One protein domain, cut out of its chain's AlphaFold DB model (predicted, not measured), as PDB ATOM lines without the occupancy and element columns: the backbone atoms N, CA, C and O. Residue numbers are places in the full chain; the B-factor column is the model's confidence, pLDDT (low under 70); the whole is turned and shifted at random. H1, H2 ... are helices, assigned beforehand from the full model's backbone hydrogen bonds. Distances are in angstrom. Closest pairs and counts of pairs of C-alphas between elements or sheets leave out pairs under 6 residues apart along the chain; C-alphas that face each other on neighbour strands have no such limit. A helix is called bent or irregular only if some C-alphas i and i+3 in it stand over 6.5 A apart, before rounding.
ATOM      1  N   ILE A  84      33.151 -42.036  34.773       97.62
ATOM      2  CA  ILE A  84      33.999 -42.314  33.614       97.62
ATOM      3  C   ILE A  84      33.391 -41.681  32.359       97.62
ATOM      4  O   ILE A  84      34.089 -40.974  31.630       97.62
ATOM      5  N   GLU A  85      32.087 -41.862  32.135       97.75
ATOM      6  CA  GLU A  85      31.386 -41.256  31.003       97.75
ATOM      7  C   GLU A  85      31.487 -39.727  31.047       97.75
ATOM      8  O   GLU A  85      31.857 -39.105  30.052       97.75
ATOM      9  N   LYS A  86      31.240 -39.106  32.210       96.62
ATOM     10  CA  LYS A  86      31.360 -37.646  32.383       96.62
ATOM     11  C   LYS A  86      32.772 -37.137  32.116       96.62
ATOM     12  O   LYS A  86      32.933 -36.103  31.467       96.62
ATOM     13  N   TYR A  87      33.780 -37.860  32.588       95.81
ATOM     14  CA  TYR A  87      35.177 -37.506  32.378       95.81
ATOM     15  C   TYR A  87      35.546 -37.558  30.898       95.81
ATOM     16  O   TYR A  87      36.100 -36.599  30.362       95.81
ATOM     17  N   LEU A  88      35.165 -38.627  30.200       96.25
ATOM     18  CA  LEU A  88      35.360 -38.752  28.756       96.25
ATOM     19  C   LEU A  88      34.568 -37.690  27.972       96.25
ATOM     20  O   LEU A  88      35.061 -37.142  26.989       96.25
ATOM     21  N   ALA A  89      33.363 -37.347  28.432       95.25
ATOM     22  CA  ALA A  89      32.502 -36.334  27.826       95.25
ATOM     23  C   ALA A  89      32.916 -34.885  28.141       95.25
ATOM     24  O   ALA A  89      32.353 -33.955  27.555       95.25
ATOM     25  N   SER A  90      33.908 -34.670  29.014       90.50
ATOM     26  CA  SER A  90      34.383 -33.344  29.443       90.50
ATOM     27  C   SER A  90      34.993 -32.499  28.318       90.50
ATOM     28  O   SER A  90      35.294 -31.324  28.526       90.50
ATOM     29  N   ARG A  91      35.180 -33.086  27.125       87.69
ATOM     30  CA  ARG A  91      35.881 -32.514  25.961       87.69
ATOM     31  C   ARG A  91      37.371 -32.252  26.186       87.69
ATOM     32  O   ARG A  91      38.019 -31.699  25.301       87.69
ATOM     33  N   LEU A  92      37.920 -32.689  27.320       87.75
ATOM     34  CA  LEU A  92      39.358 -32.667  27.576       87.75
ATOM     35  C   LEU A  92      40.113 -33.525  26.551       87.75
ATOM     36  O   LEU A  92      41.173 -33.136  26.061       87.75
ATOM     37  N   ILE A  93      39.534 -34.676  26.200       94.00
ATOM     38  CA  ILE A  93      40.080 -35.594  25.205       94.00
ATOM     39  C   ILE A  93      39.461 -35.275  23.844       94.00
ATOM     40  O   ILE A  93      38.283 -35.546  23.589       94.00
ATOM     41  N   LYS A  94      40.257 -34.688  22.946       94.50
ATOM     42  CA  LYS A  94      39.824 -34.411  21.573       94.50
ATOM     43  C   LYS A  94      39.400 -35.712  20.893       94.50
ATOM     44  O   LYS A  94      40.031 -36.751  21.042       94.50
ATOM     45  N   GLY A  95      38.313 -35.642  20.130       94.19
ATOM     46  CA  GLY A  95      37.731 -36.808  19.461       94.19
ATOM     47  C   GLY A  95      36.670 -37.545  20.281       94.19
ATOM     48  O   GLY A  95      35.876 -38.273  19.676       94.19
ATOM     49  N   ILE A  96      36.568 -37.281  21.593       96.50
ATOM     50  CA  ILE A  96      35.534 -37.836  22.472       96.50
ATOM     51  C   ILE A  96      34.539 -36.741  22.873       96.50
ATOM     52  O   ILE A  96      34.838 -35.822  23.630       96.50
ATOM     53  N   GLY A  97      33.327 -36.834  22.327       95.00
ATOM     54  CA  GLY A  97      32.162 -36.090  22.814       95.00
ATOM     55  C   GLY A  97      31.208 -37.012  23.580       95.00
ATOM     56  O   GLY A  97      31.448 -38.219  23.612       95.00
ATOM     57  N   PRO A  98      30.085 -36.491  24.112       95.75
ATOM     58  CA  PRO A  98      29.145 -37.267  24.930       95.75
ATOM     59  C   PRO A  98      28.683 -38.582  24.285       95.75
ATOM     60  O   PRO A  98      28.637 -39.615  24.941       95.75
ATOM     61  N   VAL A  99      28.431 -38.576  22.971       96.50
ATOM     62  CA  VAL A  99      28.022 -39.782  22.227       96.50
ATOM     63  C   VAL A  99      29.100 -40.869  22.261       96.50
ATOM     64  O   VAL A  99      28.790 -42.036  22.478       96.50
ATOM     65  N   TYR A 100      30.364 -40.502  22.037       96.81
ATOM     66  CA  TYR A 100      31.459 -41.472  22.055       96.81
ATOM     67  C   TYR A 100      31.850 -41.865  23.474       96.81
ATOM     68  O   TYR A 100      32.177 -43.023  23.681       96.81
ATOM     69  N   ALA A 101      31.763 -40.948  24.439       97.56
ATOM     70  CA  ALA A 101      31.962 -41.264  25.848       97.56
ATOM     71  C   ALA A 101      31.024 -42.396  26.287       97.56
ATOM     72  O   ALA A 101      31.498 -43.414  26.782       97.56
ATOM     73  N   LYS A 102      29.725 -42.269  25.986       97.81
ATOM     74  CA  LYS A 102      28.742 -43.316  26.269       97.81
ATOM     75  C   LYS A 102      29.084 -44.635  25.579       97.81
ATOM     76  O   LYS A 102      29.214 -45.651  26.243       97.81
ATOM     77  N   LYS A 103      29.330 -44.615  24.263       98.00
ATOM     78  CA  LYS A 103      29.691 -45.827  23.503       98.00
ATOM     79  C   LYS A 103      30.944 -46.529  24.035       98.00
ATOM     80  O   LYS A 103      31.013 -47.752  24.027       98.00
ATOM     81  N   LEU A 104      31.947 -45.758  24.452       98.19
ATOM     82  CA  LEU A 104      33.188 -46.280  25.015       98.19
ATOM     83  C   LEU A 104      32.944 -46.947  26.374       98.19
ATOM     84  O   LEU A 104      33.480 -48.022  26.625       98.19
ATOM     85  N   VAL A 105      32.118 -46.339  27.227       97.94
ATOM     86  CA  VAL A 105      31.733 -46.924  28.520       97.94
ATOM     87  C   VAL A 105      30.839 -48.150  28.333       97.94
ATOM     88  O   VAL A 105      31.045 -49.142  29.021       97.94
ATOM     89  N   ASP A 106      29.916 -48.135  27.372       97.88
ATOM     90  CA  ASP A 106      29.080 -49.295  27.042       97.88
ATOM     91  C   ASP A 106      29.931 -50.487  26.560       97.88
ATOM     92  O   ASP A 106      29.624 -51.634  26.874       97.88
ATOM     93  N   ALA A 107      31.012 -50.225  25.815       97.81
ATOM     94  CA  ALA A 107      31.895 -51.260  25.277       97.81
ATOM     95  C   ALA A 107      32.931 -51.780  26.289       97.81
ATOM     96  O   ALA A 107      33.189 -52.980  26.334       97.81
ATOM     97  N   PHE A 108      33.541 -50.892  27.081       97.88
ATOM     98  CA  PHE A 108      34.720 -51.217  27.901       97.88
ATOM     99  C   PHE A 108      34.506 -51.027  29.408       97.88
ATOM    100  O   PHE A 108      35.369 -51.374  30.215       97.88
ATOM    101  N   GLY A 109      33.371 -50.464  29.819       97.44
ATOM    102  CA  GLY A 109      33.028 -50.241  31.219       97.44
ATOM    103  C   GLY A 109      34.113 -49.482  31.984       97.44
ATOM    104  O   GLY A 109      34.613 -48.445  31.547       97.44
ATOM    105  N   GLN A 110      34.494 -50.022  33.145       96.88
ATOM    106  CA  GLN A 110      35.519 -49.429  34.011       96.88
ATOM    107  C   GLN A 110      36.943 -49.523  33.439       96.88
ATOM    108  O   GLN A 110      37.829 -48.810  33.902       96.88
ATOM    109  N   GLN A 111      37.167 -50.365  32.426       96.88
ATOM    110  CA  GLN A 111      38.487 -50.587  31.829       96.88
ATOM    111  C   GLN A 111      38.812 -49.592  30.712       96.88
ATOM    112  O   GLN A 111      39.918 -49.609  30.181       96.88
ATOM    113  N   VAL A 112      37.879 -48.708  30.345       97.38
ATOM    114  CA  VAL A 112      38.018 -47.829  29.176       97.38
ATOM    115  C   VAL A 112      39.290 -46.980  29.183       97.38
ATOM    116  O   VAL A 112      39.880 -46.772  28.128       97.38
ATOM    117  N   PHE A 113      39.748 -46.508  30.346       95.69
ATOM    118  CA  PHE A 113      40.987 -45.734  30.430       95.69
ATOM    119  C   PHE A 113      42.209 -46.588  30.092       95.69
ATOM    120  O   PHE A 113      43.016 -46.170  29.266       95.69
ATOM    121  N   SER A 114      42.292 -47.803  30.640       96.19
ATOM    122  CA  SER A 114      43.336 -48.771  30.289       96.19
ATOM    123  C   SER A 114      43.259 -49.169  28.818       96.19
ATOM    124  O   SER A 114      44.286 -49.271  28.168       96.19
ATOM    125  N   VAL A 115      42.062 -49.315  28.245       97.75
ATOM    126  CA  VAL A 115      41.914 -49.608  26.810       97.75
ATOM    127  C   VAL A 115      42.436 -48.460  25.943       97.75
ATOM    128  O   VAL A 115      43.161 -48.706  24.988       97.75
ATOM    129  N   ILE A 116      42.108 -47.204  26.264       96.56
ATOM    130  CA  ILE A 116      42.627 -46.042  25.520       96.56
ATOM    131  C   ILE A 116      44.158 -45.963  25.616       96.56
ATOM    132  O   ILE A 116      44.810 -45.536  24.664       96.56
ATOM    133  N   GLU A 117      44.717 -46.338  26.764       94.75
ATOM    134  CA  GLU A 117      46.138 -46.190  27.055       94.75
ATOM    135  C   GLU A 117      47.004 -47.343  26.536       94.75
ATOM    136  O   GLU A 117      48.041 -47.098  25.925       94.75
ATOM    137  N   GLU A 118      46.584 -48.579  26.781       97.12
ATOM    138  CA  GLU A 118      47.392 -49.789  26.597       97.12
ATOM    139  C   GLU A 118      46.965 -50.599  25.368       97.12
ATOM    140  O   GLU A 118      47.804 -51.237  24.738       97.12
ATOM    141  N   PHE A 119      45.679 -50.544  24.996       96.94
ATOM    142  CA  PHE A 119      45.091 -51.361  23.922       96.94
ATOM    143  C   PHE A 119      44.246 -50.534  22.929       96.94
ATOM    144  O   PHE A 119      43.076 -50.860  22.667       96.94
ATOM    145  N   PRO A 120      44.780 -49.428  22.370       95.88
ATOM    146  CA  PRO A 120      43.999 -48.480  21.573       95.88
ATOM    147  C   PRO A 120      43.413 -49.081  20.286       95.88
ATOM    148  O   PRO A 120      42.441 -48.558  19.733       95.88
ATOM    149  N   GLU A 121      43.957 -50.190  19.787       95.44
ATOM    150  CA  GLU A 121      43.411 -50.938  18.656       95.44
ATOM    151  C   GLU A 121      42.004 -51.486  18.927       95.44
ATOM    152  O   GLU A 121      41.189 -51.537  17.999       95.44
ATOM    153  N   GLN A 122      41.677 -51.807  20.187       97.25
ATOM    154  CA  GLN A 122      40.350 -52.293  20.571       97.25
ATOM    155  C   GLN A 122      39.270 -51.227  20.369       97.25
ATOM    156  O   GLN A 122      38.116 -51.570  20.107       97.25
ATOM    157  N   LEU A 123      39.627 -49.937  20.369       97.19
ATOM    158  CA  LEU A 123      38.690 -48.838  20.110       97.19
ATOM    159  C   LEU A 123      38.003 -48.957  18.738       97.19
ATOM    160  O   LEU A 123      36.909 -48.424  18.560       97.19
ATOM    161  N   ARG A 124      38.588 -49.695  17.780       95.88
ATOM    162  CA  ARG A 124      37.975 -49.972  16.466       95.88
ATOM    163  C   ARG A 124      36.693 -50.800  16.545       95.88
ATOM    164  O   ARG A 124      35.904 -50.769  15.605       95.88
ATOM    165  N   THR A 125      36.482 -51.532  17.638       95.19
ATOM    166  CA  THR A 125      35.245 -52.295  17.877       95.19
ATOM    167  C   THR A 125      34.044 -51.382  18.142       95.19
ATOM    168  O   THR A 125      32.896 -51.784  17.951       95.19
ATOM    169  N   VAL A 126      34.286 -50.122  18.520       96.75
ATOM    170  CA  VAL A 126      33.240 -49.137  18.786       96.75
ATOM    171  C   VAL A 126      32.781 -48.484  17.484       96.75
ATOM    172  O   VAL A 126      33.523 -47.760  16.817       96.75
ATOM    173  N   ASN A 127      31.505 -48.677  17.144       93.00
ATOM    174  CA  ASN A 127      30.902 -48.113  15.938       93.00
ATOM    175  C   ASN A 127      31.103 -46.582  15.848       93.00
ATOM    176  O   ASN A 127      30.663 -45.822  16.723       93.00
ATOM    177  N   GLY A 128      31.724 -46.133  14.752       90.38
ATOM    178  CA  GLY A 128      32.013 -44.725  14.458       90.38
ATOM    179  C   GLY A 128      33.433 -44.269  14.827       90.38
ATOM    180  O   GLY A 128      33.841 -43.176  14.428       90.38
ATOM    181  N   LEU A 129      34.221 -45.092  15.529       94.19
ATOM    182  CA  LEU A 129      35.638 -44.821  15.786       94.19
ATOM    183  C   LEU A 129      36.519 -45.380  14.659       94.19
ATOM    184  O   LEU A 129      37.027 -46.495  14.712       94.19
ATOM    185  N   GLY A 130      36.706 -44.573  13.612       94.12
ATOM    186  CA  GLY A 130      37.677 -44.855  12.551       94.12
ATOM    187  C   GLY A 130      39.125 -44.575  12.975       94.12
ATOM    188  O   GLY A 130      39.371 -43.821  13.918       94.12
ATOM    189  N   LYS A 131      40.091 -45.121  12.218       94.94
ATOM    190  CA  LYS A 131      41.542 -45.017  12.482       94.94
ATOM    191  C   LYS A 131      42.001 -43.590  12.823       94.94
ATOM    192  O   LYS A 131      42.592 -43.383  13.873       94.94
ATOM    193  N   SER A 132      41.654 -42.607  11.990       95.25
ATOM    194  CA  SER A 132      42.051 -41.204  12.200       95.25
ATOM    195  C   SER A 132      41.519 -40.620  13.517       95.25
ATOM    196  O   SER A 132      42.226 -39.899  14.215       95.25
ATOM    197  N   ARG A 133      40.283 -40.955  13.912       95.50
ATOM    198  CA  ARG A 133      39.722 -40.483  15.185       95.50
ATOM    199  C   ARG A 133      40.405 -41.152  16.373       95.50
ATOM    200  O   ARG A 133      40.648 -40.478  17.365       95.50
ATOM    201  N   ILE A 134      40.714 -42.444  16.268       97.19
ATOM    202  CA  ILE A 134      41.451 -43.180  17.301       97.19
ATOM    203  C   ILE A 134      42.830 -42.553  17.515       97.19
ATOM    204  O   ILE A 134      43.190 -42.286  18.656       97.19
ATOM    205  N   GLU A 135      43.556 -42.228  16.445       96.69
ATOM    206  CA  GLU A 135      44.847 -41.529  16.534       96.69
ATOM    207  C   GLU A 135      44.713 -40.182  17.263       96.69
ATOM    208  O   GLU A 135      45.486 -39.891  18.174       96.69
ATOM    209  N   VAL A 136      43.687 -39.387  16.937       96.69
ATOM    210  CA  VAL A 136      43.405 -38.121  17.640       96.69
ATOM    211  C   VAL A 136      43.111 -38.347  19.126       96.69
ATOM    212  O   VAL A 136      43.612 -37.592  19.961       96.69
ATOM    213  N   ILE A 137      42.324 -39.373  19.461       97.12
ATOM    214  CA  ILE A 137      41.993 -39.725  20.846       97.12
ATOM    215  C   ILE A 137      43.259 -40.101  21.614       97.12
ATOM    216  O   ILE A 137      43.493 -39.539  22.679       97.12
ATOM    217  N   CYS A 138      44.087 -40.993  21.068       96.25
ATOM    218  CA  CYS A 138      45.299 -41.480  21.728       96.25
ATOM    219  C   CYS A 138      46.300 -40.344  21.954       96.25
ATOM    220  O   CYS A 138      46.775 -40.146  23.070       96.25
ATOM    221  N   THR A 139      46.555 -39.530  20.926       95.00
ATOM    222  CA  THR A 139      47.437 -38.362  21.042       95.00
ATOM    223  C   THR A 139      46.904 -37.375  22.075       95.00
ATOM    224  O   THR A 139      47.648 -36.901  22.931       95.00
ATOM    225  N   SER A 140      45.599 -37.083  22.047       94.81
ATOM    226  CA  SER A 140      44.997 -36.192  23.036       94.81
ATOM    227  C   SER A 140      45.044 -36.774  24.447       94.81
ATOM    228  O   SER A 140      45.226 -36.008  25.386       94.81
ATOM    229  N   TRP A 141      44.877 -38.085  24.613       94.69
ATOM    230  CA  TRP A 141      44.972 -38.759  25.907       94.69
ATOM    231  C   TRP A 141      46.363 -38.595  26.511       94.69
ATOM    232  O   TRP A 141      46.485 -38.112  27.636       94.69
ATOM    233  N   GLN A 142      47.404 -38.898  25.732       91.62
ATOM    234  CA  GLN A 142      48.791 -38.780  26.182       91.62
ATOM    235  C   GLN A 142      49.152 -37.339  26.548       91.62
ATOM    236  O   GLN A 142      49.655 -37.096  27.641       91.62
ATOM    237  N   ILE A 143      48.795 -36.365  25.701       88.62
ATOM    238  CA  ILE A 143      49.031 -34.943  25.994       88.62
ATOM    239  C   ILE A 143      48.373 -34.546  27.320       88.62
ATOM    240  O   ILE A 143      49.017 -33.932  28.166       88.62
ATOM    241  N   GLN A 144      47.101 -34.900  27.525       87.69
ATOM    242  CA  GLN A 144      46.370 -34.504  28.732       87.69
ATOM    243  C   GLN A 144      46.904 -35.189  29.991       87.69
ATOM    244  O   GLN A 144      46.971 -34.564  31.051       87.69
ATOM    245  N   LYS A 145      47.343 -36.445  29.875       87.75
ATOM    246  CA  LYS A 145      48.019 -37.158  30.959       87.75
ATOM    247  C   LYS A 145      49.317 -36.450  31.353       87.75
ATOM    248  O   LYS A 145      49.493 -36.149  32.533       87.75
ATOM    249  N   SER A 146      50.169 -36.115  30.381       85.50
ATOM    250  CA  SER A 146      51.419 -35.386  30.624       85.50
ATOM    251  C   SER A 146      51.165 -34.012  31.246       85.50
ATOM    252  O   SER A 146      51.765 -33.693  32.267       85.50
ATOM    253  N   VAL A 147      50.222 -33.229  30.706       83.50
ATOM    254  CA  VAL A 147      49.811 -31.929  31.275       83.50
ATOM    255  C   VAL A 147      49.442 -32.071  32.746       83.50
ATOM    256  O   VAL A 147      49.946 -31.332  33.592       83.50
ATOM    257  N   ARG A 148      48.569 -33.031  33.068       85.56
ATOM    258  CA  ARG A 148      48.114 -33.247  34.442       85.56
ATOM    259  C   ARG A 148      49.271 -33.641  35.357       85.56
ATOM    260  O   ARG A 148      49.365 -33.102  36.455       85.56
ATOM    261  N   GLN A 149      50.142 -34.552  34.922       85.75
ATOM    262  CA  GLN A 149      51.307 -34.977  35.705       85.75
ATOM    263  C   GLN A 149      52.245 -33.806  36.005       85.75
ATOM    264  O   GLN A 149      52.637 -33.632  37.153       85.75
ATOM    265  N   ILE A 150      52.526 -32.962  35.008       83.56
ATOM    266  CA  ILE A 150      53.360 -31.765  35.162       83.56
ATOM    267  C   ILE A 150      52.727 -30.794  36.161       83.56
ATOM    268  O   ILE A 150      53.390 -30.351  37.093       83.56
ATOM    269  N   ILE A 151      51.430 -30.494  36.024       82.81
ATOM    270  CA  ILE A 151      50.737 -29.580  36.943       82.81
ATOM    271  C   ILE A 151      50.786 -30.101  38.383       82.81
ATOM    272  O   ILE A 151      51.078 -29.333  39.300       82.81
ATOM    273  N   LEU A 152      50.530 -31.395  38.588       84.88
ATOM    274  CA  LEU A 152      50.576 -32.003  39.918       84.88
ATOM    275  C   LEU A 152      51.998 -32.025  40.493       84.88
ATOM    276  O   LEU A 152      52.164 -31.746  41.679       84.88
ATOM    277  N   PHE A 153      53.010 -32.302  39.669       85.25
ATOM    278  CA  PHE A 153      54.418 -32.283  40.067       85.25
ATOM    279  C   PHE A 153      54.857 -30.890  40.528       85.25
ATOM    280  O   PHE A 153      55.377 -30.735  41.633       85.25
ATOM    281  N   LEU A 154      54.589 -29.867  39.715       82.81
ATOM    282  CA  LEU A 154      54.958 -28.482  40.010       82.81
ATOM    283  C   LEU A 154      54.216 -27.967  41.248       82.81
ATOM    284  O   LEU A 154      54.828 -27.371  42.133       82.81
ATOM    285  N   HIS A 155      52.923 -28.276  41.369       82.50
ATOM    286  CA  HIS A 155      52.161 -27.962  42.576       82.50
ATOM    287  C   HIS A 155      52.724 -28.658  43.825       82.50
ATOM    288  O   HIS A 155      52.791 -28.043  44.888       82.50
ATOM    289  N   GLY A 156      53.176 -29.910  43.704       83.06
ATOM    290  CA  GLY A 156      53.869 -30.631  44.776       83.06
ATOM    291  C   GLY A 156      55.162 -29.949  45.245       83.06
ATOM    292  O   GLY A 156      55.496 -30.042  46.421       83.06
ATOM    293  N   HIS A 157      55.827 -29.199  44.361       83.69
ATOM    294  CA  HIS A 157      57.018 -28.388  44.655       83.69
ATOM    295  C   HIS A 157      56.687 -26.939  45.065       83.69
ATOM    296  O   HIS A 157      57.560 -26.076  45.092       83.69
ATOM    297  N   GLY A 158      55.422 -26.634  45.377       82.06
ATOM    298  CA  GLY A 158      54.995 -25.301  45.819       82.06
ATOM    299  C   GLY A 158      54.823 -24.277  44.692       82.06
ATOM    300  O   GLY A 158      54.561 -23.101  44.954       82.06
ATOM    301  N   ILE A 159      54.927 -24.694  43.427       82.94
ATOM    302  CA  ILE A 159      54.669 -23.827  42.277       82.94
ATOM    303  C   ILE A 159      53.156 -23.736  42.069       82.94
ATOM    304  O   ILE A 159      52.470 -24.741  41.899       82.94
ATOM    305  N   SER A 160      52.621 -22.514  42.051       77.94
ATOM    306  CA  SER A 160      51.187 -22.312  41.837       77.94
ATOM    307  C   SER A 160      50.720 -22.889  40.500       77.94
ATOM    308  O   SER A 160      51.458 -22.901  39.512       77.94
ATOM    309  N   THR A 161      49.454 -23.293  40.436       72.88
ATOM    310  CA  THR A 161      48.824 -23.814  39.217       72.88
ATOM    311  C   THR A 161      48.960 -22.844  38.027       72.88
ATOM    312  O   THR A 161      49.182 -23.305  36.903       72.88
ATOM    313  N   ALA A 162      48.954 -21.515  38.261       72.31
ATOM    314  CA  ALA A 162      49.214 -20.497  37.228       72.31
ATOM    315  C   ALA A 162      50.551 -20.737  36.548       72.31
ATOM    316  O   ALA A 162      50.670 -20.809  35.323       72.31
ATOM    317  N   ARG A 163      51.582 -20.813  37.394       77.06
ATOM    318  CA  ARG A 163      52.969 -20.926  36.985       77.06
ATOM    319  C   ARG A 163      53.182 -22.287  36.360       77.06
ATOM    320  O   ARG A 163      53.765 -22.335  35.292       77.06
ATOM    321  N   ALA A 164      52.614 -23.345  36.932       77.50
ATOM    322  CA  ALA A 164      52.656 -24.678  36.352       77.50
ATOM    323  C   ALA A 164      52.070 -24.719  34.932       77.50
ATOM    324  O   ALA A 164      52.692 -25.245  34.012       77.50
ATOM    325  N   THR A 165      50.919 -24.076  34.723       71.56
ATOM    326  CA  THR A 165      50.283 -23.973  33.402       71.56
ATOM    327  C   THR A 165      51.127 -23.152  32.419       71.56
ATOM    328  O   THR A 165      51.193 -23.492  31.239       71.56
ATOM    329  N   ARG A 166      51.781 -22.074  32.874       77.12
ATOM    330  CA  ARG A 166      52.685 -21.258  32.040       77.12
ATOM    331  C   ARG A 166      53.976 -21.995  31.689       77.12
ATOM    332  O   ARG A 166      54.336 -22.011  30.522       77.12
ATOM    333  N   ILE A 167      54.612 -22.645  32.664       79.12
ATOM    334  CA  ILE A 167      55.806 -23.482  32.473       79.12
ATOM    335  C   ILE A 167      55.492 -24.584  31.459       79.12
ATOM    336  O   ILE A 167      56.256 -24.783  30.524       79.12
ATOM    337  N   TYR A 168      54.332 -25.238  31.574       74.06
ATOM    338  CA  TYR A 168      53.904 -26.213  30.575       74.06
ATOM    339  C   TYR A 168      53.733 -25.596  29.177       74.06
ATOM    340  O   TYR A 168      54.165 -26.184  28.192       74.06
ATOM    341  N   LYS A 169      53.100 -24.422  29.062       74.69
ATOM    342  CA  LYS A 169      52.922 -23.755  27.760       74.69
ATOM    343  C   LYS A 169      54.249 -23.367  27.104       74.69
ATOM    344  O   LYS A 169      54.319 -23.401  25.883       74.69
ATOM    345  N   GLU A 170      55.242 -22.999  27.907       80.50
ATOM    346  CA  GLU A 170      56.560 -22.566  27.437       80.50
ATOM    347  C   GLU A 170      57.460 -23.753  27.068       80.50
ATOM    348  O   GLU A 170      58.065 -23.765  26.001       80.50
ATOM    349  N   TYR A 171      57.517 -24.776  27.925       78.56
ATOM    350  CA  TYR A 171      58.511 -25.853  27.832       78.56
ATOM    351  C   TYR A 171      57.926 -27.218  27.446       78.56
ATOM    352  O   TYR A 171      58.656 -28.187  27.245       78.56
ATOM    353  N   GLY A 172      56.601 -27.337  27.350       76.19
ATOM    354  CA  GLY A 172      55.928 -28.577  26.975       76.19
ATOM    355  C   GLY A 172      56.324 -29.752  27.872       76.19
ATOM    356  O   GLY A 172      56.187 -29.696  29.094       76.19
ATOM    357  N   ALA A 173      56.800 -30.835  27.256       71.88
ATOM    358  CA  ALA A 173      57.224 -32.044  27.960       71.88
ATOM    359  C   ALA A 173      58.530 -31.869  28.764       71.88
ATOM    360  O   ALA A 173      58.764 -32.632  29.696       71.88
ATOM    361  N   GLU A 174      59.349 -30.860  28.455       76.50
ATOM    362  CA  GLU A 174      60.635 -30.599  29.126       76.50
ATOM    363  C   GLU A 174      60.468 -29.867  30.468       76.50
ATOM    364  O   GLU A 174      61.415 -29.740  31.243       76.50
ATOM    365  N   ALA A 175      59.244 -29.424  30.781       76.19
ATOM    366  CA  ALA A 175      58.910 -28.673  31.987       76.19
ATOM    367  C   ALA A 175      59.383 -29.338  33.293       76.19
ATOM    368  O   ALA A 175      59.809 -28.636  34.206       76.19
ATOM    369  N   ILE A 176      59.307 -30.671  33.393       73.06
ATOM    370  CA  ILE A 176      59.727 -31.406  34.600       73.06
ATOM    371  C   ILE A 176      61.243 -31.327  34.756       73.06
ATOM    372  O   ILE A 176      61.726 -30.853  35.778       73.06
ATOM    373  N   SER A 177      61.985 -31.722  33.720       72.12
ATOM    374  CA  SER A 177      63.448 -31.776  33.754       72.12
ATOM    375  C   SER A 177      64.081 -30.407  34.001       72.12
ATOM    376  O   SER A 177      65.087 -30.316  34.697       72.12
ATOM    377  N   ILE A 178      63.483 -29.333  33.477       72.44
ATOM    378  CA  ILE A 178      63.961 -27.962  33.709       72.44
ATOM    379  C   ILE A 178      63.807 -27.561  35.181       72.44
ATOM    380  O   ILE A 178      64.724 -26.967  35.745       72.44
ATOM    381  N   VAL A 179      62.675 -27.893  35.808       71.44
ATOM    382  CA  VAL A 179      62.423 -27.565  37.221       71.44
ATOM    383  C   VAL A 179      63.263 -28.431  38.157       71.44
ATOM    384  O   VAL A 179      63.741 -27.941  39.172       71.44
ATOM    385  N   GLU A 180      63.518 -29.691  37.809       70.38
ATOM    386  CA  GLU A 180      64.430 -30.546  38.581       70.38
ATOM    387  C   GLU A 180      65.896 -30.093  38.480       70.38
ATOM    388  O   GLU A 180      66.639 -30.190  39.455       70.38
ATOM    389  N   ALA A 181      66.323 -29.582  37.320       73.06
ATOM    390  CA  ALA A 181      67.691 -29.107  37.106       73.06
ATOM    391  C   ALA A 181      67.980 -27.735  37.747       73.06
ATOM    392  O   ALA A 181      69.146 -27.398  37.955       73.06
ATOM    393  N   ASN A 182      66.946 -26.943  38.047       60.31
ATOM    394  CA  ASN A 182      67.053 -25.628  38.688       60.31
ATOM    395  C   ASN A 182      65.857 -25.416  39.647       60.31
ATOM    396  O   ASN A 182      64.860 -24.812  39.237       60.31
ATOM    397  N   PRO A 183      65.940 -25.946  40.886       57.91
ATOM    398  CA  PRO A 183      64.844 -25.913  41.858       57.91
ATOM    399  C   PRO A 183      64.406 -24.502  42.271       57.91
ATOM    400  O   PRO A 183      65.287 -23.630  42.459       57.91
TER     401      PRO A 183
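Overview. This is residues 84 to 183 of the 183 residues of the protein "HHH_4 domain-containing protein" of Rickettsiaceae bacterium (UniProt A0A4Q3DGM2). One long helix, H4, makes a shaft with a head of H1, the bent H2 and H3 at one end, and at the other the bent H5, folded back on it. The 100 printed residues hold five named helices, H1 to H5 along the chain, and no named strand; the class is all helix. The whole is loose, with a radius of gyration of the C-alphas of 15.8 A, and spans 48 by 23 by 18 A.

Arrangement. Start at H4, residues 131 to 156. By hydrogen bonds H2, residues 98 to 118, and H5, residues 161 to 181, were each assigned as one helix, but both are bent: C-alphas 107 and 110 are 9.6 A apart, 170 and 173 9.5 A. Their arms are H2a, 98 to 107, H2b, 110 to 118, H5a, 161 to 170, and H5b, 173 to 181. H4 touches H2b with residues 137 to 142 alone, about perpendicular at 83 degrees, closest at the C-alphas of Ile 116 and Cys 138, 6.5 A. With H3, residues 120 to 125, H4 forms a helical hairpin, closest at the C-alphas of Leu 123 and Ile 134, 6.9 A. H1, residues 84 to 89, and H2a form another, closest at the C-alphas of Ala 89 and Pro 98, 4.5 A. Toward its end H4 touches H5a at a steep tilt of 52 degrees, opposite ways, closest at the C-alphas of Ile 151 and Ala 164, 5.3 A. Every O i to N i+4 pair is within hydrogen-bond range in H1, H2a, H4 and H5a; H2b and H5b have 4 of 5, and H3 has 0 of 2 but 3 of 3 O i to N i+3 pairs.

Along the chain. Find C-alpha 131 at (41.542, -45.017, 12.482); from there H4 runs 37.4 A to C-alpha 156 at (53.869, -30.631, 44.776).

Size, cuts and confidence. The C-alphas farthest apart, of Asn 127 and Asn 182, are 48.3 A apart. The printed part has no cut and no long link; pLDDT is under 70 at residues 182 to 183.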